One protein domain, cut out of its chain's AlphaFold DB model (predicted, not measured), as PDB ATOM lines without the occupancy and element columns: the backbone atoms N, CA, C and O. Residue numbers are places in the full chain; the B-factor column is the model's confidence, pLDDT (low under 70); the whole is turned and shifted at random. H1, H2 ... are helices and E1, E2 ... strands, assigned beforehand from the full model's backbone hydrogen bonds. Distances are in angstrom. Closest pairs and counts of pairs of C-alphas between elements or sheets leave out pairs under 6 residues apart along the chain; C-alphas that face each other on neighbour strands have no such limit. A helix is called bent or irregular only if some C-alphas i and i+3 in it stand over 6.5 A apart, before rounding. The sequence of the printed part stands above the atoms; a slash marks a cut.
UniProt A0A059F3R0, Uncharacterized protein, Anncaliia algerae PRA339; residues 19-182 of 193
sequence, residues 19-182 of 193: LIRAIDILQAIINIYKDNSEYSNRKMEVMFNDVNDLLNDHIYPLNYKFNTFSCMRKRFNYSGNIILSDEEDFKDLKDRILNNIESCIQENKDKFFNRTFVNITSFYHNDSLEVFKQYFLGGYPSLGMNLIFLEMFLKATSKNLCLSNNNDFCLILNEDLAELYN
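What this domain is: This is residues 19 to 182 of the 193 residues of an uncharacterized protein of Anncaliia algerae PRA339 (UniProt A0A059F3R0). Four helices, H1, H2a, H5 and H8, make an up-and-down bundle, each running against the one before it in the chain, and a small sheet of three strands packs on H8. H2b and H3 lie toward one end of the longest axis, the helical hairpin of H6 and H7 toward the other, where H9 packs on H7. The printed part has 164 residues, mostly helix, with named elements in the order E1, H1 to H8, E2, E3, H9; the sheet runs E1, E3, E2, antiparallel. It is compact, with a radius of gyration of the C-alphas of 15.9 A and spans of 46 by 35 by 23 A.

How they stand to each other: Begin at edge strand E1, residues 19 to 21; E3, residues 169 to 173, is its antiparallel neighbour, with N 20 and O 171 2.9 A apart, within hydrogen-bond range. E3 forms a hairpin with E2, residues 161 to 163, where N 162 and O 170 are 3.0 A apart. H1, residues 22 to 35, only grazes the sheet. H2, residues 42 to 68, assigned as one helix by its hydrogen bonds, is bent, with C-alphas 57 and 60 6.8 A apart; its arms are H2a, residues 42 to 57, and H2b, residues 60 to 68. H2a touches H1 with residues 48 to 55 alone, a helical hairpin; the closest C-alphas, of Leu 26 and Leu 55, are 6.5 A apart. H2b and H3, residues 70 to 79, only just touch, only at the corner, at Phe 66 and Arg 73, with 3 pairs of C-alphas within 8 A; both only graze the sheet. H4, residues 83 to 86, touches H5, residues 88 to 112, only at the corner, and only just, with 3 such pairs. H5 touches H2a, closest at C-alphas 47 and 97, 6.3 A, and has a kink of 65 degrees near residue 106. H6, residues 115 to 124, touches H7, residues 128 to 138, closest at C-alphas 121 and 131, 5.4 A. H8, residues 143 to 155, touches H5 at a shallow tilt of 30 degrees, opposite ways, closest at C-alphas 112 and 144, 4.6 A, and touches H1, closest at C-alphas 25 and 146, 5.8 A. H8 is on the sheet at a height of 10.4 A. H9, residues 175 to 180, touches H7 about perpendicular, at 81 degrees, closest at C-alphas 128 and 179, 5.3 A. Every O i to N i+4 pair is within hydrogen-bond range in H1, H2a, H2b, H3, H7, H8 and H9, against 16 of 21 in H5 and 4 of 6 in H6; H4 is too short for one.

Where its parts are: Find C-alpha 19 at (26.139, -17.063, 171.068), where E1 begins. H1 spans 20.4 A, H2a 22.1 A, H8 18.2 A and E3 13.2 A. From C-alpha 88 at (39.679, -38.274, 182.668) H5 runs 30.7 A, and H9 ends at C-alpha 180, (39.756, -11.197, 179.226).

The domain as a whole: Look at Cys 71 and Asn 119, whose C-alphas are the two farthest apart, 46.5 A. The printed part has no cut, and no link is long. pLDDT is under 70 at residue 37 and residues 80 to 86.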
ATOM      1  N   LEU A  19      26.249 -15.612 170.943       90.31
ATOM      2  CA  LEU A  19      26.139 -17.063 171.068       90.31
ATOM      3  C   LEU A  19      26.970 -17.716 169.977       90.31
ATOM      4  O   LEU A  19      26.710 -17.518 168.790       90.31
ATOM      5  N   ILE A  20      27.948 -18.510 170.390       91.44
ATOM      6  CA  ILE A  20      28.906 -19.147 169.493       91.44
ATOM      7  C   ILE A  20      28.760 -20.653 169.664       91.44
ATOM      8  O   ILE A  20      28.925 -21.172 170.766       91.44
ATOM      9  N   ARG A  21      28.417 -21.376 168.596       92.50
ATOM     10  CA  ARG A  21      28.274 -22.837 168.663       92.50
ATOM     11  C   ARG A  21      29.653 -23.487 168.743       92.50
ATOM     12  O   ARG A  21      30.523 -23.183 167.931       92.50
ATOM     13  N   ALA A  22      29.827 -24.420 169.677       91.31
ATOM     14  CA  ALA A  22      31.100 -25.116 169.881       91.31
ATOM     15  C   ALA A  22      31.570 -25.851 168.614       91.31
ATOM     16  O   ALA A  22      32.741 -25.786 168.248       91.31
ATOM     17  N   ILE A  23      30.634 -26.491 167.906       93.62
ATOM     18  CA  ILE A  23      30.911 -27.199 166.648       93.62
ATOM     19  C   ILE A  23      31.470 -26.246 165.584       93.62
ATOM     20  O   ILE A  23      32.431 -26.607 164.909       93.62
ATOM     21  N   ASP A  24      30.924 -25.031 165.460       92.94
ATOM     22  CA  ASP A  24      31.363 -24.071 164.439       92.94
ATOM     23  C   ASP A  24      32.815 -23.630 164.675       92.94
ATOM     24  O   ASP A  24      33.583 -23.530 163.720       92.94
ATOM     25  N   ILE A  25      33.208 -23.422 165.940       93.12
ATOM     26  CA  ILE A  25      34.591 -23.079 166.314       93.12
ATOM     27  C   ILE A  25      35.543 -24.194 165.862       93.12
ATOM     28  O   ILE A  25      36.527 -23.940 165.170       93.12
ATOM     29  N   LEU A  26      35.233 -25.438 166.235       94.81
ATOM     30  CA  LEU A  26      36.091 -26.597 165.972       94.81
ATOM     31  C   LEU A  26      36.204 -26.885 164.472       94.81
ATOM     32  O   LEU A  26      37.303 -27.082 163.957       94.81
ATOM     33  N   GLN A  27      35.082 -26.842 163.750       93.88
ATOM     34  CA  GLN A  27      35.074 -27.011 162.298       93.88
ATOM     35  C   GLN A  27      35.850 -25.897 161.589       93.88
ATOM     36  O   GLN A  27      36.576 -26.184 160.639       93.88
ATOM     37  N   ALA A  28      35.750 -24.644 162.047       92.12
ATOM     38  CA  ALA A  28      36.509 -23.541 161.466       92.12
ATOM     39  C   ALA A  28      38.025 -23.747 161.607       92.12
ATOM     40  O   ALA A  28      38.752 -23.559 160.634       92.12
ATOM     41  N   ILE A  29      38.501 -24.194 162.778       92.88
ATOM     42  CA  ILE A  29      39.920 -24.537 162.994       92.88
ATOM     43  C   ILE A  29      40.351 -25.641 162.025       92.88
ATOM     44  O   ILE A  29      41.359 -25.501 161.331       92.88
ATOM     45  N   ILE A  30      39.563 -26.718 161.956       91.81
ATOM     46  CA  ILE A  30      39.863 -27.892 161.132       91.81
ATOM     47  C   ILE A  30      39.939 -27.522 159.647       91.81
ATOM     48  O   ILE A  30      40.867 -27.936 158.954       91.81
ATOM     49  N   ASN A  31      38.984 -26.732 159.158       90.12
ATOM     50  CA  ASN A  31      38.920 -26.336 157.753       90.12
ATOM     51  C   ASN A  31      40.081 -25.406 157.381       90.12
ATOM     52  O   ASN A  31      40.774 -25.666 156.403       90.12
ATOM     53  N   ILE A  32      40.363 -24.385 158.201       87.50
ATOM     54  CA  ILE A  32      41.472 -23.453 157.942       87.50
ATOM     55  C   ILE A  32      42.817 -24.188 157.889       87.50
ATOM     56  O   ILE A  32      43.650 -23.871 157.040       87.50
ATOM     57  N   TYR A  33      43.040 -25.165 158.773       84.94
ATOM     58  CA  TYR A  33      44.274 -25.949 158.762       84.94
ATOM     59  C   TYR A  33      44.404 -26.820 157.503       84.94
ATOM     60  O   TYR A  33      45.471 -26.850 156.895       84.94
ATOM     61  N   LYS A  34      43.324 -27.494 157.082       85.00
ATOM     62  CA  LYS A  34      43.326 -28.340 155.874       85.00
ATOM     63  C   LYS A  34      43.563 -27.545 154.592       85.00
ATOM     64  O   LYS A  34      44.239 -28.041 153.694       85.00
ATOM     65  N   ASP A  35      43.013 -26.338 154.515       83.12
ATOM     66  CA  ASP A  35      43.050 -25.523 153.302       83.12
ATOM     67  C   ASP A  35      44.371 -24.755 153.129       83.12
ATOM     68  O   ASP A  35      44.691 -24.337 152.015       83.12
ATOM     69  N   ASN A  36      45.148 -24.553 154.200       72.94
ATOM     70  CA  ASN A  36      46.337 -23.705 154.159       72.94
ATOM     71  C   ASN A  36      47.622 -24.433 154.590       72.94
ATOM     72  O   ASN A  36      47.932 -24.565 155.777       72.94
ATOM     73  N   SER A  37      48.443 -24.798 153.599       67.25
ATOM     74  CA  SER A  37      49.755 -25.419 153.809       67.25
ATOM     75  C   SER A  37      50.740 -24.548 154.597       67.25
ATOM     76  O   SER A  37      51.721 -25.068 155.121       67.25
ATOM     77  N   GLU A  38      50.514 -23.235 154.702       70.25
ATOM     78  CA  GLU A  38      51.395 -22.318 155.441       70.25
ATOM     79  C   GLU A  38      51.382 -22.563 156.957       70.25
ATOM     80  O   GLU A  38      52.326 -22.181 157.649       70.25
ATOM     81  N   TYR A  39      50.350 -23.236 157.477       74.88
ATOM     82  CA  TYR A  39      50.264 -23.635 158.884       74.88
ATOM     83  C   TYR A  39      50.803 -25.048 159.142       74.88
ATOM     84  O   TYR A  39      50.773 -25.520 160.280       74.88
ATOM     85  N   SER A  40      51.316 -25.726 158.111       73.00
ATOM     86  CA  SER A  40      51.815 -27.097 158.203       73.00
ATOM     87  C   SER A  40      53.138 -27.160 158.969       73.00
ATOM     88  O   SER A  40      54.227 -27.078 158.402       73.00
ATOM     89  N   ASN A  41      53.042 -27.357 160.280       83.38
ATOM     90  CA  ASN A  41      54.149 -27.789 161.119       83.38
ATOM     91  C   ASN A  41      53.671 -28.856 162.116       83.38
ATOM     92  O   ASN A  41      52.476 -28.971 162.392       83.38
ATOM     93  N   ARG A  42      54.618 -29.611 162.684       85.69
ATOM     94  CA  ARG A  42      54.332 -30.736 163.592       85.69
ATOM     95  C   ARG A  42      53.465 -30.342 164.791       85.69
ATOM     96  O   ARG A  42      52.652 -31.131 165.253       85.69
ATOM     97  N   LYS A  43      53.647 -29.136 165.325       86.56
ATOM     98  CA  LYS A  43      52.905 -28.668 166.497       86.56
ATOM     99  C   LYS A  43      51.454 -28.343 166.150       86.56
ATOM    100  O   LYS A  43      50.547 -28.724 166.882       86.56
ATOM    101  N   MET A  44      51.241 -27.704 165.003       87.25
ATOM    102  CA  MET A  44      49.909 -27.449 164.466       87.25
ATOM    103  C   MET A  44      49.183 -28.732 164.078       87.25
ATOM    104  O   MET A  44      47.983 -28.821 164.293       87.25
ATOM    105  N   GLU A  45      49.903 -29.734 163.573       89.56
ATOM    106  CA  GLU A  45      49.349 -31.061 163.291       89.56
ATOM    107  C   GLU A  45      48.846 -31.748 164.568       89.56
ATOM    108  O   GLU A  45      47.718 -32.233 164.604       89.56
ATOM    109  N   VAL A  46      49.640 -31.729 165.645       91.00
ATOM    110  CA  VAL A  46      49.220 -32.256 166.956       91.00
ATOM    111  C   VAL A  46      47.994 -31.508 167.475       91.00
ATOM    112  O   VAL A  46      47.006 -32.141 167.833       91.00
ATOM    113  N   MET A  47      48.022 -30.173 167.447       91.62
ATOM    114  CA  MET A  47      46.894 -29.342 167.870       91.62
ATOM    115  C   MET A  47      45.627 -29.639 167.057       91.62
ATOM    116  O   MET A  47      44.536 -29.724 167.610       91.62
ATOM    117  N   PHE A  48      45.761 -29.811 165.744       92.19
ATOM    118  CA  PHE A  48      44.654 -30.158 164.863       92.19
ATOM    119  C   PHE A  48      44.072 -31.539 165.188       92.19
ATOM    120  O   PHE A  48      42.851 -31.674 165.242       92.19
ATOM    121  N   ASN A  49      44.923 -32.540 165.428       93.88
ATOM    122  CA  ASN A  49      44.475 -33.880 165.803       93.88
ATOM    123  C   ASN A  49      43.719 -33.846 167.135       93.88
ATOM    124  O   ASN A  49      42.588 -34.315 167.184       93.88
ATOM    125  N   ASP A  50      44.263 -33.180 168.159       95.50
ATOM    126  CA  ASP A  50      43.571 -33.023 169.443       95.50
ATOM    127  C   ASP A  50      42.220 -32.280 169.272       95.50
ATOM    128  O   ASP A  50      41.208 -32.652 169.862       95.50
ATOM    129  N   VAL A  51      42.154 -31.242 168.428       95.56
ATOM    130  CA  VAL A  51      40.894 -30.533 168.116       95.56
ATOM    131  C   VAL A  51      39.886 -31.439 167.402       95.56
ATOM    132  O   VAL A  51      38.680 -31.342 167.646       95.56
ATOM    133  N   ASN A  52      40.359 -32.316 166.521       95.69
ATOM    134  CA  ASN A  52      39.524 -33.276 165.817       95.69
ATOM    135  C   ASN A  52      38.989 -34.361 166.767       95.69
ATOM    136  O   ASN A  52      37.804 -34.686 166.691       95.69
ATOM    137  N   ASP A  53      39.811 -34.855 167.692       95.19
ATOM    138  CA  ASP A  53      39.400 -35.796 168.741       95.19
ATOM    139  C   ASP A  53      38.365 -35.140 169.666       95.19
ATOM    140  O   ASP A  53      37.294 -35.691 169.915       95.19
ATOM    141  N   LEU A  54      38.590 -33.878 170.059       94.62
ATOM    142  CA  LEU A  54      37.631 -33.101 170.849       94.62
ATOM    143  C   LEU A  54      36.272 -33.006 170.145       94.62
ATOM    144  O   LEU A  54      35.219 -33.186 170.768       94.62
ATOM    145  N   LEU A  55      36.278 -32.728 168.841       94.62
ATOM    146  CA  LEU A  55      35.054 -32.633 168.057       94.62
ATOM    147  C   LEU A  55      34.325 -33.982 167.960       94.62
ATOM    148  O   LEU A  55      33.114 -34.035 168.194       94.62
ATOM    149  N   ASN A  56      35.046 -35.049 167.612       94.25
ATOM    150  CA  ASN A  56      34.452 -36.341 167.274       94.25
ATOM    151  C   ASN A  56      34.060 -37.167 168.496       94.25
ATOM    152  O   ASN A  56      32.971 -37.741 168.507       94.25
ATOM    153  N   ASP A  57      34.896 -37.174 169.528       92.19
ATOM    154  CA  ASP A  57      34.736 -38.090 170.656       92.19
ATOM    155  C   ASP A  57      33.916 -37.460 171.783       92.19
ATOM    156  O   ASP A  57      33.215 -38.154 172.522       92.19
ATOM    157  N   HIS A  58      33.903 -36.126 171.867       90.06
ATOM    158  CA  HIS A  58      33.238 -35.417 172.959       90.06
ATOM    159  C   HIS A  58      32.091 -34.522 172.484       90.06
ATOM    160  O   HIS A  58      30.960 -34.655 172.966       90.06
ATOM    161  N   ILE A  59      32.328 -33.621 171.525       91.31
ATOM    162  CA  ILE A  59      31.336 -32.593 171.174       91.31
ATOM    163  C   ILE A  59      30.181 -33.139 170.330       91.31
ATOM    164  O   ILE A  59      29.025 -32.869 170.667       91.31
ATOM    165  N   TYR A  60      30.431 -33.929 169.281       92.25
ATOM    166  CA  TYR A  60      29.337 -34.538 168.513       92.25
ATOM    167  C   TYR A  60      28.466 -35.477 169.361       92.25
ATOM    168  O   TYR A  60      27.238 -35.315 169.328       92.25
ATOM    169  N   PRO A  61      29.023 -36.404 170.170       90.56
ATOM    170  CA  PRO A  61      28.219 -37.264 171.033       90.56
ATOM    171  C   PRO A  61      27.415 -36.471 172.060       90.56
ATOM    172  O   PRO A  61      26.250 -36.789 172.313       90.56
ATOM    173  N   LEU A  62      27.994 -35.410 172.629       88.56
ATOM    174  CA  LEU A  62      27.275 -34.528 173.540       88.56
ATOM    175  C   LEU A  62      26.115 -33.810 172.834       88.56
ATOM    176  O   LEU A  62      24.993 -33.825 173.344       88.56
ATOM    177  N   ASN A  63      26.347 -33.235 171.650       89.31
ATOM    178  CA  ASN A  63      25.306 -32.532 170.900       89.31
ATOM    179  C   ASN A  63      24.174 -33.487 170.481       89.31
ATOM    180  O   ASN A  63      22.993 -33.147 170.575       89.31
ATOM    181  N   TYR A  64      24.509 -34.724 170.101       90.88
ATOM    182  CA  TYR A  64      23.527 -35.780 169.850       90.88
ATOM    183  C   TYR A  64      22.695 -36.094 171.100       90.88
ATOM    184  O   TYR A  64      21.462 -36.160 171.030       90.88
ATOM    185  N   LYS A  65      23.342 -36.241 172.267       90.19
ATOM    186  CA  LYS A  65      22.650 -36.467 173.544       90.19
ATOM    187  C   LYS A  65      21.713 -35.306 173.883       90.19
ATOM    188  O   LYS A  65      20.586 -35.558 174.312       90.19
ATOM    189  N   PHE A  66      22.129 -34.059 173.666       90.50
ATOM    190  CA  PHE A  66      21.273 -32.894 173.891       90.50
ATOM    191  C   PHE A  66      20.072 -32.855 172.957       90.50
ATOM    192  O   PHE A  66      18.987 -32.519 173.417       90.50
ATOM    193  N   ASN A  67      20.209 -33.259 171.698       90.31
ATOM    194  CA  ASN A  67      19.080 -33.326 170.773       90.31
ATOM    195  C   ASN A  67      18.115 -34.474 171.113       90.31
ATOM    196  O   ASN A  67      16.896 -34.295 171.111       90.31
ATOM    197  N   THR A  68      18.648 -35.623 171.523       92.75
ATOM    198  CA  THR A  68      17.864 -36.850 171.732       92.75
ATOM    199  C   THR A  68      17.186 -36.905 173.105       92.75
ATOM    200  O   THR A  68      16.021 -37.283 173.218       92.75
ATOM    201  N   PHE A  69      17.878 -36.498 174.174       90.75
ATOM    202  CA  PHE A  69      17.451 -36.777 175.548       90.75
ATOM    203  C   PHE A  69      17.062 -35.508 176.315       90.75
ATOM    204  O   PHE A  69      17.903 -34.713 176.741       90.75
ATOM    205  N   SER A  70      15.766 -35.346 176.596       89.12
ATOM    206  CA  SER A  70      15.251 -34.196 177.358       89.12
ATOM    207  C   SER A  70      15.783 -34.122 178.791       89.12
ATOM    208  O   SER A  70      15.970 -33.027 179.323       89.12
ATOM    209  N   CYS A  71      16.072 -35.267 179.414       86.19
ATOM    210  CA  CYS A  71      16.681 -35.331 180.739       86.19
ATOM    211  C   CYS A  71      18.100 -34.741 180.754       86.19
ATOM    212  O   CYS A  71      18.450 -34.066 181.718       86.19
ATOM    213  N   MET A  72      18.879 -34.924 179.682       86.75
ATOM    214  CA  MET A  72      20.224 -34.356 179.552       86.75
ATOM    215  C   MET A  72      20.170 -32.834 179.463       86.75
ATOM    216  O   MET A  72      20.878 -32.158 180.203       86.75
ATOM    217  N   ARG A  73      19.261 -32.292 178.642       88.81
ATOM    218  CA  ARG A  73      19.032 -30.840 178.549       88.81
ATOM    219  C   ARG A  73      18.626 -30.239 179.889       88.81
ATOM    220  O   ARG A  73      19.188 -29.237 180.313       88.81
ATOM    221  N   LYS A  74      17.675 -30.876 180.584       85.94
ATOM    222  CA  LYS A  74      17.246 -30.441 181.921       85.94
ATOM    223  C   LYS A  74      18.424 -30.420 182.892       85.94
ATOM    224  O   LYS A  74      18.626 -29.408 183.544       85.94
ATOM    225  N   ARG A  75      19.202 -31.506 182.967       83.69
ATOM    226  CA  ARG A  75      20.384 -31.585 183.841       83.69
ATOM    227  C   ARG A  75      21.369 -30.459 183.553       83.69
ATOM    228  O   ARG A  75      21.716 -29.743 184.481       83.69
ATOM    229  N   PHE A  76      21.734 -30.263 182.287       84.75
ATOM    230  CA  PHE A  76      22.629 -29.184 181.882       84.75
ATOM    231  C   PHE A  76      22.076 -27.803 182.262       84.75
ATOM    232  O   PHE A  76      22.793 -27.010 182.856       84.75
ATOM    233  N   ASN A  77      20.788 -27.533 182.034       79.12
ATOM    234  CA  ASN A  77      20.176 -26.258 182.426       79.12
ATOM    235  C   ASN A  77      20.144 -26.034 183.949       79.12
ATOM    236  O   ASN A  77      20.112 -24.890 184.390       79.12
ATOM    237  N   TYR A  78      20.113 -27.104 184.751       76.56
ATOM    238  CA  TYR A  78      20.104 -27.007 186.213       76.56
ATOM    239  C   TYR A  78      21.499 -26.842 186.812       76.56
ATOM    240  O   TYR A  78      21.668 -26.040 187.726       76.56
ATOM    241  N   SER A  79      22.479 -27.624 186.357       72.44
ATOM    242  CA  SER A  79      23.815 -27.639 186.961       72.44
ATOM    243  C   SER A  79      24.825 -26.783 186.207       72.44
ATOM    244  O   SER A  79      25.834 -26.390 186.783       72.44
ATOM    245  N   GLY A  80      24.612 -26.560 184.908       65.56
ATOM    246  CA  GLY A  80      25.623 -26.057 183.980       65.56
ATOM    247  C   GLY A  80      26.883 -26.928 183.896       65.56
ATOM    248  O   GLY A  80      27.821 -26.577 183.186       65.56
ATOM    249  N   ASN A  81      26.906 -28.064 184.603       62.81
ATOM    250  CA  ASN A  81      27.980 -29.034 184.541       62.81
ATOM    251  C   ASN A  81      27.765 -29.884 183.303       62.81
ATOM    252  O   ASN A  81      26.749 -30.571 183.140       62.81
ATOM    253  N   ILE A  82      28.755 -29.831 182.435       60.75
ATOM    254  CA  ILE A  82      28.841 -30.700 181.283       60.75
ATOM    255  C   ILE A  82      29.561 -31.937 181.779       60.75
ATOM    256  O   ILE A  82      30.683 -31.831 182.263       60.75
ATOM    257  N   ILE A  83      28.923 -33.095 181.632       55.16
ATOM    258  CA  ILE A  83      29.474 -34.406 182.013       55.16
ATOM    259  C   ILE A  83      30.891 -34.617 181.444       55.16
ATOM    260  O   ILE A  83      31.694 -35.295 182.065       55.16
ATOM    261  N   LEU A  84      31.224 -33.947 180.332       57.62
ATOM    262  CA  LEU A  84      32.571 -33.905 179.757       57.62
ATOM    263  C   LEU A  84      33.663 -33.534 180.770       57.62
ATOM    264  O   LEU A  84      34.760 -34.046 180.676       57.62
ATOM    265  N   SER A  85      33.392 -32.667 181.750       54.91
ATOM    266  CA  SER A  85      34.434 -32.195 182.679       54.91
ATOM    267  C   SER A  85      34.888 -33.242 183.703       54.91
ATOM    268  O   SER A  85      35.908 -33.023 184.355       54.91
ATOM    269  N   ASP A  86      34.140 -34.341 183.849       58.94
ATOM    270  CA  ASP A  86      34.385 -35.374 184.861       58.94
ATOM    271  C   ASP A  86      35.049 -36.639 184.278       58.94
ATOM    272  O   ASP A  86      35.459 -37.515 185.040       58.94
ATOM    273  N   GLU A  87      35.170 -36.746 182.948       75.94
ATOM    274  CA  GLU A  87      35.852 -37.860 182.280       75.94
ATOM    275  C   GLU A  87      37.360 -37.542 182.143       75.94
ATOM    276  O   GLU A  87      37.757 -36.452 181.721       75.94
ATOM    277  N   GLU A  88      38.219 -38.468 182.588       81.56
ATOM    278  CA  GLU A  88      39.679 -38.274 182.668       81.56
ATOM    279  C   GLU A  88      40.307 -38.027 181.287       81.56
ATOM    280  O   GLU A  88      41.161 -37.155 181.133       81.56
ATOM    281  N   ASP A  89      39.804 -38.718 180.267       84.50
ATOM    282  CA  ASP A  89      40.204 -38.575 178.867       84.50
ATOM    283  C   ASP A  89      39.932 -37.167 178.313       84.50
ATOM    284  O   ASP A  89      40.814 -36.559 177.699       84.50
ATOM    285  N   PHE A  90      38.752 -36.602 178.590       87.38
ATOM    286  CA  PHE A  90      38.416 -35.237 178.203       87.38
ATOM    287  C   PHE A  90      39.320 -34.229 178.901       87.38
ATOM    288  O   PHE A  90      39.756 -33.258 178.280       87.38
ATOM    289  N   LYS A  91      39.591 -34.427 180.195       88.56
ATOM    290  CA  LYS A  91      40.439 -33.515 180.966       88.56
ATOM    291  C   LYS A  91      41.856 -33.479 180.400       88.56
ATOM    292  O   LYS A  91      42.372 -32.391 180.144       88.56
ATOM    293  N   ASP A  92      42.441 -34.643 180.140       91.12
ATOM    294  CA  ASP A  92      43.773 -34.745 179.548       91.12
ATOM    295  C   ASP A  92      43.819 -34.111 178.156       91.12
ATOM    296  O   ASP A  92      44.748 -33.366 177.836       91.12
ATOM    297  N   LEU A  93      42.806 -34.366 177.322       93.50
ATOM    298  CA  LEU A  93      42.690 -33.757 176.000       93.50
ATOM    299  C   LEU A  93      42.571 -32.231 176.087       93.50
ATOM    300  O   LEU A  93      43.304 -31.508 175.413       93.50
ATOM    301  N   LYS A  94      41.691 -31.728 176.954       92.94
ATOM    302  CA  LYS A  94      41.520 -30.298 177.219       92.94
ATOM    303  C   LYS A  94      42.840 -29.653 177.632       92.94
ATOM    304  O   LYS A  94      43.183 -28.601 177.092       92.94
ATOM    305  N   ASP A  95      43.575 -30.261 178.556       92.44
ATOM    306  CA  ASP A  95      44.838 -29.709 179.044       92.44
ATOM    307  C   ASP A  95      45.905 -29.696 177.937       92.44
ATOM    308  O   ASP A  95      46.597 -28.688 177.772       92.44
ATOM    309  N   ARG A  96      45.998 -30.748 177.106       93.94
ATOM    310  CA  ARG A  96      46.882 -30.753 175.923       93.94
ATOM    311  C   ARG A  96      46.561 -29.613 174.962       93.94
ATOM    312  O   ARG A  96      47.464 -28.871 174.573       93.94
ATOM    313  N   ILE A  97      45.284 -29.441 174.625       95.31
ATOM    314  CA  ILE A  97      44.830 -28.379 173.725       95.31
ATOM    315  C   ILE A  97      45.186 -27.012 174.316       95.31
ATOM    316  O   ILE A  97      45.848 -26.212 173.658       95.31
ATOM    317  N   LEU A  98      44.810 -26.748 175.571       94.31
ATOM    318  CA  LEU A  98      45.060 -25.465 176.232       94.31
ATOM    319  C   LEU A  98      46.551 -25.112 176.299       94.31
ATOM    320  O   LEU A  98      46.914 -23.971 176.013       94.31
ATOM    321  N   ASN A  99      47.412 -26.082 176.614       92.31
ATOM    322  CA  ASN A  99      48.864 -25.885 176.657       92.31
ATOM    323  C   ASN A  99      49.455 -25.548 175.274       92.31
ATOM    324  O   ASN A  99      50.466 -24.846 175.169       92.31
ATOM    325  N   ASN A 100      48.819 -26.016 174.199       92.25
ATOM    326  CA  ASN A 100      49.269 -25.768 172.835       92.25
ATOM    327  C   ASN A 100      48.745 -24.445 172.255       92.25
ATOM    328  O   ASN A 100      49.480 -23.817 171.496       92.25
ATOM    329  N   ILE A 101      47.541 -23.979 172.623       92.69
ATOM    330  CA  ILE A 101      46.932 -22.757 172.051       92.69
ATOM    331  C   ILE A 101      47.875 -21.557 172.135       92.69
ATOM    332  O   ILE A 101      48.220 -20.971 171.106       92.69
ATOM    333  N   GLU A 102      48.295 -21.192 173.348       87.75
ATOM    334  CA  GLU A 102      49.057 -19.961 173.568       87.75
ATOM    335  C   GLU A 102      50.371 -19.984 172.791       87.75
ATOM    336  O   GLU A 102      50.731 -19.021 172.116       87.75
ATOM    337  N   SER A 103      51.062 -21.118 172.827       88.75
ATOM    338  CA  SER A 103      52.350 -21.258 172.169       88.75
ATOM    339  C   SER A 103      52.225 -21.301 170.637       88.75
ATOM    340  O   SER A 103      53.046 -20.695 169.952       88.75
ATOM    341  N   CYS A 104      51.166 -21.904 170.085       90.12
ATOM    342  CA  CYS A 104      50.857 -21.831 168.653       90.12
ATOM    343  C   CYS A 104      50.577 -20.392 168.198       90.12
ATOM    344  O   CYS A 104      51.100 -19.963 167.166       90.12
ATOM    345  N   ILE A 105      49.785 -19.635 168.966       90.12
ATOM    346  CA  ILE A 105      49.491 -18.232 168.652       90.12
ATOM    347  C   ILE A 105      50.766 -17.384 168.756       90.12
ATOM    348  O   ILE A 105      51.053 -16.619 167.842       90.12
ATOM    349  N   GLN A 106      51.572 -17.536 169.810       85.94
ATOM    350  CA  GLN A 106      52.777 -16.723 170.031       85.94
ATOM    351  C   GLN A 106      53.895 -16.971 169.010       85.94
ATOM    352  O   GLN A 106      54.611 -16.038 168.645       85.94
ATOM    353  N   GLU A 107      54.056 -18.203 168.526       86.75
ATOM    354  CA  GLU A 107      55.053 -18.530 167.497       86.75
ATOM    355  C   GLU A 107      54.695 -17.933 166.126       86.75
ATOM    356  O   GLU A 107      55.584 -17.583 165.348       86.75
ATOM    357  N   ASN A 108      53.399 -17.788 165.830       84.56
ATOM    358  CA  ASN A 108      52.918 -17.351 164.516       84.56
ATOM    359  C   ASN A 108      52.428 -15.894 164.490       84.56
ATOM    360  O   ASN A 108      52.419 -15.277 163.421       84.56
ATOM    361  N   LYS A 109      52.068 -15.336 165.652       82.50
ATOM    362  CA  LYS A 109      51.590 -13.964 165.885       82.50
ATOM    363  C   LYS A 109      50.595 -13.517 164.815       82.50
ATOM    364  O   LYS A 109      49.639 -14.229 164.508       82.50
ATOM    365  N   ASP A 110      50.871 -12.380 164.179       78.75
ATOM    366  CA  ASP A 110      50.036 -11.753 163.160       78.75
ATOM    367  C   ASP A 110      49.713 -12.679 161.970       78.75
ATOM    368  O   ASP A 110      48.717 -12.451 161.295       78.75
ATOM    369  N   LYS A 111      50.477 -13.757 161.705       83.50
ATOM    370  CA  LYS A 111      50.149 -14.723 160.629       83.50
ATOM    371  C   LYS A 111      48.866 -15.514 160.891       83.50
ATOM    372  O   LYS A 111      48.261 -16.036 159.955       83.50
ATOM    373  N   PHE A 112      48.463 -15.646 162.152       89.62
ATOM    374  CA  PHE A 112      47.214 -16.309 162.535       89.62
ATOM    375  C   PHE A 112      46.002 -15.382 162.443       89.62
ATOM    376  O   PHE A 112      44.854 -15.844 162.486       89.62
ATOM    377  N   PHE A 113      46.241 -14.083 162.281       90.88
ATOM    378  CA  PHE A 113      45.207 -13.072 162.190       90.88
ATOM    379  C   PHE A 113      45.090 -12.567 160.758       90.88
ATOM    380  O   PHE A 113      46.066 -12.252 160.081       90.88
ATOM    381  N   ASN A 114      43.858 -12.514 160.264       90.38
ATOM    382  CA  ASN A 114      43.606 -11.990 158.934       90.38
ATOM    383  C   ASN A 114      43.956 -10.491 158.910       90.38
ATOM    384  O   ASN A 114      43.490  -9.734 159.758       90.38
ATOM    385  N   ARG A 115      44.753 -10.040 157.934       90.00
ATOM    386  CA  ARG A 115      45.193  -8.632 157.867       90.00
ATOM    387  C   ARG A 115      44.031  -7.648 157.743       90.00
ATOM    388  O   ARG A 115      44.086  -6.577 158.334       90.00
ATOM    389  N   THR A 116      42.980  -8.000 157.004       90.62
ATOM    390  CA  THR A 116      41.788  -7.153 156.876       90.62
ATOM    391  C   THR A 116      41.069  -7.026 158.212       90.62
ATOM    392  O   THR A 116      40.703  -5.917 158.588       90.62
ATOM    393  N   PHE A 117      40.943  -8.131 158.955       91.56
ATOM    394  CA  PHE A 117      40.435  -8.102 160.325       91.56
ATOM    395  C   PHE A 117      41.280  -7.171 161.202       91.56
ATOM    396  O   PHE A 117      40.736  -6.207 161.728       91.56
ATOM    397  N   VAL A 118      42.602  -7.376 161.257       92.44
ATOM    398  CA  VAL A 118      43.532  -6.556 162.062       92.44
ATOM    399  C   VAL A 118      43.415  -5.064 161.735       92.44
ATOM    400  O   VAL A 118      43.368  -4.241 162.648       92.44
ATOM    401  N   ASN A 119      43.337  -4.709 160.449       91.12
ATOM    402  CA  ASN A 119      43.224  -3.320 160.003       91.12
ATOM    403  C   ASN A 119      41.903  -2.665 160.423       91.12
ATOM    404  O   ASN A 119      41.875  -1.468 160.686       91.12
ATOM    405  N   ILE A 120      40.807  -3.425 160.456       89.88
ATOM    406  CA  ILE A 120      39.497  -2.919 160.882       89.88
ATOM    407  C   ILE A 120      39.450  -2.803 162.406       89.88
ATOM    408  O   ILE A 120      38.935  -1.820 162.934       89.88
ATOM    409  N   THR A 121      39.990  -3.791 163.120       92.25
ATOM    410  CA  THR A 121      39.883  -3.861 164.580       92.25
ATOM    411  C   THR A 121      40.926  -3.047 165.328       92.25
ATOM    412  O   THR A 121      40.733  -2.792 166.512       92.25
ATOM    413  N   SER A 122      41.984  -2.568 164.666       92.44
ATOM    414  CA  SER A 122      42.995  -1.709 165.297       92.44
ATOM    415  C   SER A 122      42.389  -0.420 165.863       92.44
ATOM    416  O   SER A 122      42.779   0.021 166.943       92.44
ATOM    417  N   PHE A 123      41.372   0.142 165.206       91.00
ATOM    418  CA  PHE A 123      40.629   1.309 165.697       91.00
ATOM    419  C   PHE A 123      39.790   1.009 166.947       91.00
ATOM    420  O   PHE A 123      39.488   1.919 167.714       91.00
ATOM    421  N   TYR A 124      39.450  -0.262 167.168       92.06
ATOM    422  CA  TYR A 124      38.607  -0.738 168.264       92.06
ATOM    423  C   TYR A 124      39.397  -1.494 169.338       92.06
ATOM    424  O   TYR A 124      38.797  -2.163 170.163       92.06
ATOM    425  N   HIS A 125      40.730  -1.405 169.367       92.06
ATOM    426  CA  HIS A 125      41.565  -2.230 170.252       92.06
ATOM    427  C   HIS A 125      41.195  -2.159 171.749       92.06
ATOM    428  O   HIS A 125      41.395  -3.140 172.462       92.06
ATOM    429  N   ASN A 126      40.627  -1.036 172.210       91.19
ATOM    430  CA  ASN A 126      40.145  -0.855 173.588       91.19
ATOM    431  C   ASN A 126      38.678  -1.270 173.804       91.19
ATOM    432  O   ASN A 126      38.253  -1.391 174.947       91.19
ATOM    433  N   ASP A 127      37.904  -1.473 172.736       93.56
ATOM    434  CA  ASP A 127      36.525  -1.963 172.786       93.56
ATOM    435  C   ASP A 127      36.511  -3.446 172.407       93.56
ATOM    436  O   ASP A 127      36.339  -3.838 171.248       93.56
ATOM    437  N   SER A 128      36.741  -4.286 173.415       94.38
ATOM    438  CA  SER A 128      36.874  -5.731 173.234       94.38
ATOM    439  C   SER A 128      35.652  -6.337 172.549       94.38
ATOM    440  O   SER A 128      35.800  -7.159 171.645       94.38
ATOM    441  N   LEU A 129      34.442  -5.916 172.923       91.62
ATOM    442  CA  LEU A 129      33.222  -6.468 172.348       91.62
ATOM    443  C   LEU A 129      33.092  -6.104 170.863       91.62
ATOM    444  O   LEU A 129      32.706  -6.957 170.058       91.62
ATOM    445  N   GLU A 130      33.472  -4.883 170.479       91.69
ATOM    446  CA  GLU A 130      33.496  -4.472 169.076       91.69
ATOM    447  C   GLU A 130      34.544  -5.253 168.265       91.69
ATOM    448  O   GLU A 130      34.247  -5.663 167.142       91.69
ATOM    449  N   VAL A 131      35.721  -5.568 168.824       93.12
ATOM    450  CA  VAL A 131      36.719  -6.437 168.161       93.12
ATOM    451  C   VAL A 131      36.105  -7.790 167.784       93.12
ATOM    452  O   VAL A 131      36.182  -8.215 166.626       93.12
ATOM    453  N   PHE A 132      35.437  -8.456 168.731       92.06
ATOM    454  CA  PHE A 132      34.762  -9.728 168.459       92.06
ATOM    455  C   PHE A 132      33.586  -9.562 167.490       92.06
ATOM    456  O   PHE A 132      33.382 -10.396 166.607       92.06
ATOM    457  N   LYS A 133      32.834  -8.465 167.585       89.62
ATOM    458  CA  LYS A 133      31.737  -8.162 166.661       89.62
ATOM    459  C   LYS A 133      32.214  -8.043 165.216       89.62
ATOM    460  O   LYS A 133      31.587  -8.612 164.322       89.62
ATOM    461  N   GLN A 134      33.322  -7.345 164.979       89.44
ATOM    462  CA  GLN A 134      33.906  -7.201 163.644       89.44
ATOM    463  C   GLN A 134      34.368  -8.545 163.073       89.44
ATOM    464  O   GLN A 134      34.209  -8.780 161.875       89.44
ATOM    465  N   TYR A 135      34.849  -9.467 163.915       89.50
ATOM    466  CA  TYR A 135      35.130 -10.838 163.482       89.50
ATOM    467  C   TYR A 135      33.867 -11.541 162.955       89.50
ATOM    468  O   TYR A 135      33.871 -12.070 161.841       89.50
ATOM    469  N   PHE A 136      32.765 -11.494 163.713       85.00
ATOM    470  CA  PHE A 136      31.508 -12.143 163.319       85.00
ATOM    471  C   PHE A 136      30.856 -11.514 162.084       85.00
ATOM    472  O   PHE A 136      30.290 -12.232 161.261       85.00
ATOM    473  N   LEU A 137      30.911 -10.186 161.950       82.69
ATOM    474  CA  LEU A 137      30.316  -9.470 160.819       82.69
ATOM    475  C   LEU A 137      31.151  -9.584 159.544       82.69
ATOM    476  O   LEU A 137      30.600  -9.673 158.450       82.69
ATOM    477  N   GLY A 138      32.473  -9.550 159.691       72.19
ATOM    478  CA  GLY A 138      33.398  -9.460 158.574       72.19
ATOM    479  C   GLY A 138      33.611 -10.771 157.827       72.19
ATOM    480  O   GLY A 138      34.053 -10.751 156.680       72.19
ATOM    481  N   GLY A 139      33.304 -11.911 158.459       70.81
ATOM    482  CA  GLY A 139      33.524 -13.229 157.863       70.81
ATOM    483  C   GLY A 139      34.992 -13.480 157.512       70.81
ATOM    484  O   GLY A 139      35.271 -14.203 156.562       70.81
ATOM    485  N   TYR A 140      35.924 -12.854 158.238       79.88
ATOM    486  CA  TYR A 140      37.362 -12.957 158.002       79.88
ATOM    487  C   TYR A 140      37.908 -14.208 158.698       79.88
ATOM    488  O   TYR A 140      38.049 -14.190 159.922       79.88
ATOM    489  N   PRO A 141      38.255 -15.291 157.976       80.56
ATOM    490  CA  PRO A 141      38.765 -16.492 158.622       80.56
ATOM    491  C   PRO A 141      40.096 -16.168 159.301       80.56
ATOM    492  O   PRO A 141      41.041 -15.718 158.650       80.56
ATOM    493  N   SER A 142      40.170 -16.371 160.613       89.25
ATOM    494  CA  SER A 142      41.394 -16.197 161.393       89.25
ATOM    495  C   SER A 142      41.568 -17.397 162.303       89.25
ATOM    496  O   SER A 142      40.761 -17.635 163.201       89.25
ATOM    497  N   LEU A 143      42.643 -18.154 162.079       91.25
ATOM    498  CA  LEU A 143      42.986 -19.274 162.944       91.25
ATOM    499  C   LEU A 143      43.214 -18.796 164.383       91.25
ATOM    500  O   LEU A 143      42.713 -19.419 165.308       91.25
ATOM    501  N   GLY A 144      43.871 -17.647 164.561       93.12
ATOM    502  CA  GLY A 144      44.104 -17.030 165.868       93.12
ATOM    503  C   GLY A 144      42.809 -16.751 166.624       93.12
ATOM    504  O   GLY A 144      42.672 -17.186 167.762       93.12
ATOM    505  N   MET A 145      41.822 -16.118 165.982       93.44
ATOM    506  CA  MET A 145      40.515 -15.885 166.610       93.44
ATOM    507  C   MET A 145      39.788 -17.189 166.941       93.44
ATOM    508  O   MET A 145      39.245 -17.322 168.034       93.44
ATOM    509  N   ASN A 146      39.804 -18.178 166.043       94.12
ATOM    510  CA  ASN A 146      39.171 -19.470 166.320       94.12
ATOM    511  C   ASN A 146      39.845 -20.223 167.479       94.12
ATOM    512  O   ASN A 146      39.152 -20.811 168.306       94.12
ATOM    513  N   LEU A 147      41.174 -20.155 167.588       94.94
ATOM    514  CA  LEU A 147      41.916 -20.704 168.722       94.94
ATOM    515  C   LEU A 147      41.605 -19.965 170.031       94.94
ATOM    516  O   LEU A 147      41.460 -20.614 171.063       94.94
ATOM    517  N   ILE A 148      41.423 -18.642 169.992       95.44
ATOM    518  CA  ILE A 148      40.963 -17.865 171.152       95.44
ATOM    519  C   ILE A 148      39.564 -18.320 171.581       95.44
ATOM    520  O   ILE A 148      39.348 -18.582 172.760       95.44
ATOM    521  N   PHE A 149      38.619 -18.497 170.652       95.12
ATOM    522  CA  PHE A 149      37.289 -19.014 171.001       95.12
ATOM    523  C   PHE A 149      37.335 -20.424 171.584       95.12
ATOM    524  O   PHE A 149      36.583 -20.724 172.511       95.12
ATOM    525  N   LEU A 150      38.214 -21.282 171.067       95.44
ATOM    526  CA  LEU A 150      38.431 -22.608 171.631       95.44
ATOM    527  C   LEU A 150      38.973 -22.519 173.062       95.44
ATOM    528  O   LEU A 150      38.486 -23.225 173.943       95.44
ATOM    529  N   GLU A 151      39.928 -21.625 173.319       95.56
ATOM    530  CA  GLU A 151      40.452 -21.380 174.664       95.56
ATOM    531  C   GLU A 151      39.342 -20.916 175.615       95.56
ATOM    532  O   GLU A 151      39.172 -21.481 176.699       95.56
ATOM    533  N   MET A 152      38.550 -19.931 175.182       94.75
ATOM    534  CA  MET A 152      37.402 -19.408 175.923       94.75
ATOM    535  C   MET A 152      36.414 -20.519 176.253       94.75
ATOM    536  O   MET A 152      35.979 -20.627 177.393       94.75
ATOM    537  N   PHE A 153      36.091 -21.361 175.274       92.38
ATOM    538  CA  PHE A 153      35.184 -22.488 175.429       92.38
ATOM    539  C   PHE A 153      35.701 -23.519 176.436       92.38
ATOM    540  O   PHE A 153      34.971 -23.919 177.340       92.38
ATOM    541  N   LEU A 154      36.969 -23.918 176.335       91.94
ATOM    542  CA  LEU A 154      37.563 -24.917 177.224       91.94
ATOM    543  C   LEU A 154      37.744 -24.404 178.660       91.94
ATOM    544  O   LEU A 154      37.701 -25.196 179.605       91.94
ATOM    545  N   LYS A 155      37.931 -23.093 178.841       91.94
ATOM    546  CA  LYS A 155      38.025 -22.432 180.154       91.94
ATOM    547  C   LYS A 155      36.686 -21.891 180.666       91.94
ATOM    548  O   LYS A 155      36.642 -21.363 181.777       91.94
ATOM    549  N   ALA A 156      35.613 -22.001 179.886       88.88
ATOM    550  CA  ALA A 156      34.324 -21.424 180.229       88.88
ATOM    551  C   ALA A 156      33.764 -22.032 181.517       88.88
ATOM    552  O   ALA A 156      33.830 -23.238 181.759       88.88
ATOM    553  N   THR A 157      33.159 -21.173 182.331       86.44
ATOM    554  CA  THR A 157      32.353 -21.617 183.467       86.44
ATOM    555  C   THR A 157      30.927 -21.905 183.009       86.44
ATOM    556  O   THR A 157      30.505 -21.459 181.942       86.44
ATOM    557  N   SER A 158      30.141 -22.577 183.849       82.06
ATOM    558  CA  SER A 158      28.721 -22.846 183.587       82.06
ATOM    559  C   SER A 158      27.901 -21.602 183.223       82.06
ATOM    560  O   SER A 158      26.933 -21.707 182.480       82.06
ATOM    561  N   LYS A 159      28.290 -20.411 183.699       84.62
ATOM    562  CA  LYS A 159      27.611 -19.142 183.383       84.62
ATOM    563  C   LYS A 159      27.822 -18.681 181.942       84.62
ATOM    564  O   LYS A 159      27.026 -17.900 181.432       84.62
ATOM    565  N   ASN A 160      28.896 -19.137 181.307       88.44
ATOM    566  CA  ASN A 160      29.254 -18.783 179.938       88.44
ATOM    567  C   ASN A 160      28.826 -19.862 178.945       88.44
ATOM    568  O   ASN A 160      29.230 -19.813 177.792       88.44
ATOM    569  N   LEU A 161      28.056 -20.860 179.370       88.50
ATOM    570  CA  LEU A 161      27.706 -22.004 178.546       88.50
ATOM    571  C   LEU A 161      26.192 -22.158 178.532       88.50
ATOM    572  O   LEU A 161      25.531 -22.068 179.565       88.50
ATOM    573  N   CYS A 162      25.625 -22.392 177.356       89.69
ATOM    574  CA  CYS A 162      24.191 -22.599 177.214       89.69
ATOM    575  C   CYS A 162      23.862 -23.565 176.080       89.69
ATOM    576  O   CYS A 162      24.721 -23.960 175.292       89.69
ATOM    577  N   LEU A 163      22.582 -23.917 175.988       89.44
ATOM    578  CA  LEU A 163      22.018 -24.542 174.803       89.44
ATOM    579  C   LEU A 163      21.278 -23.487 173.985       89.44
ATOM    580  O   LEU A 163      20.545 -22.669 174.543       89.44
ATOM    581  N   SER A 164      21.458 -23.507 172.667       88.06
ATOM    582  CA  SER A 164      20.645 -22.706 171.754       88.06
ATOM    583  C   SER A 164      19.188 -23.190 171.745       88.06
ATOM    584  O   SER A 164      18.858 -24.253 172.275       88.06
ATOM    585  N   ASN A 165      18.308 -22.463 171.052       85.31
ATOM    586  CA  ASN A 165      16.927 -22.911 170.818       85.31
ATOM    587  C   ASN A 165      16.851 -24.258 170.071       85.31
ATOM    588  O   ASN A 165      15.871 -24.983 170.215       85.31
ATOM    589  N   ASN A 166      17.894 -24.602 169.311       87.44
ATOM    590  CA  ASN A 166      18.022 -25.883 168.615       87.44
ATOM    591  C   ASN A 166      18.756 -26.937 169.460       87.44
ATOM    592  O   ASN A 166      19.107 -27.994 168.954       87.44
ATOM    593  N   ASN A 167      18.976 -26.666 170.748       89.25
ATOM    594  CA  ASN A 167      19.747 -27.496 171.673       89.25
ATOM    595  C   ASN A 167      21.226 -27.665 171.292       89.25
ATOM    596  O   ASN A 167      21.859 -28.615 171.750       89.25
ATOM    597  N   ASP A 168      21.774 -26.752 170.485       88.44
ATOM    598  CA  ASP A 168      23.202 -26.754 170.176       88.44
ATOM    599  C   ASP A 168      23.999 -26.242 171.368       88.44
ATOM    600  O   ASP A 168      23.613 -25.255 171.997       88.44
ATOM    601  N   PHE A 169      25.133 -26.877 171.645       89.62
ATOM    602  CA  PHE A 169      26.011 -26.450 172.723       89.62
ATOM    603  C   PHE A 169      26.788 -25.171 172.359       89.62
ATOM    604  O   PHE A 169      27.518 -25.131 171.362       89.62
ATOM    605  N   CYS A 170      26.609 -24.117 173.160       90.75
ATOM    606  CA  CYS A 170      27.077 -22.766 172.864       90.75
ATOM    607  C   CYS A 170      27.917 -22.155 173.990       90.75
ATOM    608  O   CYS A 170      27.610 -22.311 175.171       90.75
ATOM    609  N   LEU A 171      28.912 -21.368 173.582       91.88
ATOM    610  CA  LEU A 171      29.598 -20.372 174.395       91.88
ATOM    611  C   LEU A 171      28.820 -19.047 174.342       91.88
ATOM    612  O   LEU A 171      28.440 -18.586 173.264       91.88
ATOM    613  N   ILE A 172      28.622 -18.434 175.505       91.56
ATOM    614  CA  ILE A 172      28.131 -17.070 175.684       91.56
ATOM    615  C   ILE A 172      29.346 -16.161 175.855       91.56
ATOM    616  O   ILE A 172      30.010 -16.177 176.895       91.56
ATOM    617  N   LEU A 173      29.606 -15.342 174.842       91.62
ATOM    618  CA  LEU A 173      30.584 -14.264 174.905       91.62
ATOM    619  C   LEU A 173      29.896 -12.993 175.401       91.62
ATOM    620  O   LEU A 173      29.108 -12.403 174.666       91.62
ATOM    621  N   ASN A 174      30.204 -12.586 176.627       90.75
ATOM    622  CA  ASN A 174      29.798 -11.307 177.207       90.75
ATOM    623  C   ASN A 174      30.989 -10.331 177.259       90.75
ATOM    624  O   ASN A 174      32.095 -10.677 176.846       90.75
ATOM    625  N   GLU A 175      30.755  -9.124 177.772       90.38
ATOM    626  CA  GLU A 175      31.772  -8.073 177.910       90.38
ATOM    627  C   GLU A 175      32.980  -8.541 178.742       90.38
ATOM    628  O   GLU A 175      34.101  -8.496 178.244       90.38
ATOM    629  N   ASP A 176      32.754  -9.126 179.925       91.06
ATOM    630  CA  ASP A 176      33.833  -9.627 180.795       91.06
ATOM    631  C   ASP A 176      34.742 -10.647 180.085       91.06
ATOM    632  O   ASP A 176      35.971 -10.607 180.183       91.06
ATOM    633  N   LEU A 177      34.139 -11.596 179.359       92.31
ATOM    634  CA  LEU A 177      34.888 -12.617 178.637       92.31
ATOM    635  C   LEU A 177      35.575 -12.015 177.401       92.31
ATOM    636  O   LEU A 177      36.688 -12.416 177.073       92.31
ATOM    637  N   ALA A 178      34.958 -11.036 176.736       94.06
ATOM    638  CA  ALA A 178      35.585 -10.316 175.635       94.06
ATOM    639  C   ALA A 178      36.835  -9.560 176.107       94.06
ATOM    640  O   ALA A 178      37.882  -9.665 175.475       94.06
ATOM    641  N   GLU A 179      36.766  -8.852 177.234       94.88
ATOM    642  CA  GLU A 179      37.915  -8.150 177.813       94.88
ATOM    643  C   GLU A 179      39.060  -9.102 178.157       94.88
ATOM    644  O   GLU A 179      40.211  -8.855 177.789       94.88
ATOM    645  N   LEU A 180      38.747 -10.230 178.798       95.31
ATOM    646  CA  LEU A 180      39.756 -11.197 179.226       95.31
ATOM    647  C   LEU A 180      40.522 -11.833 178.055       95.31
ATOM    648  O   LEU A 180      41.677 -12.234 178.221       95.31
ATOM    649  N   TYR A 181      39.894 -11.946 176.885       95.44
ATOM    650  CA  TYR A 181      40.452 -12.631 175.715       95.44
ATOM    651  C   TYR A 181      40.644 -11.717 174.507       95.44
ATOM    652  O   TYR A 181      40.852 -12.205 173.395       95.44
ATOM    653  N   ASN A 182      40.617 -10.398 174.704       95.19
ATOM    654  CA  ASN A 182      40.916  -9.455 173.641       95.19
ATOM    655  C   ASN A 182      42.328  -9.745 173.076       95.19
ATOM    656  O   ASN A 182      43.313  -9.710 173.826       95.19
TER     657      ASN A 182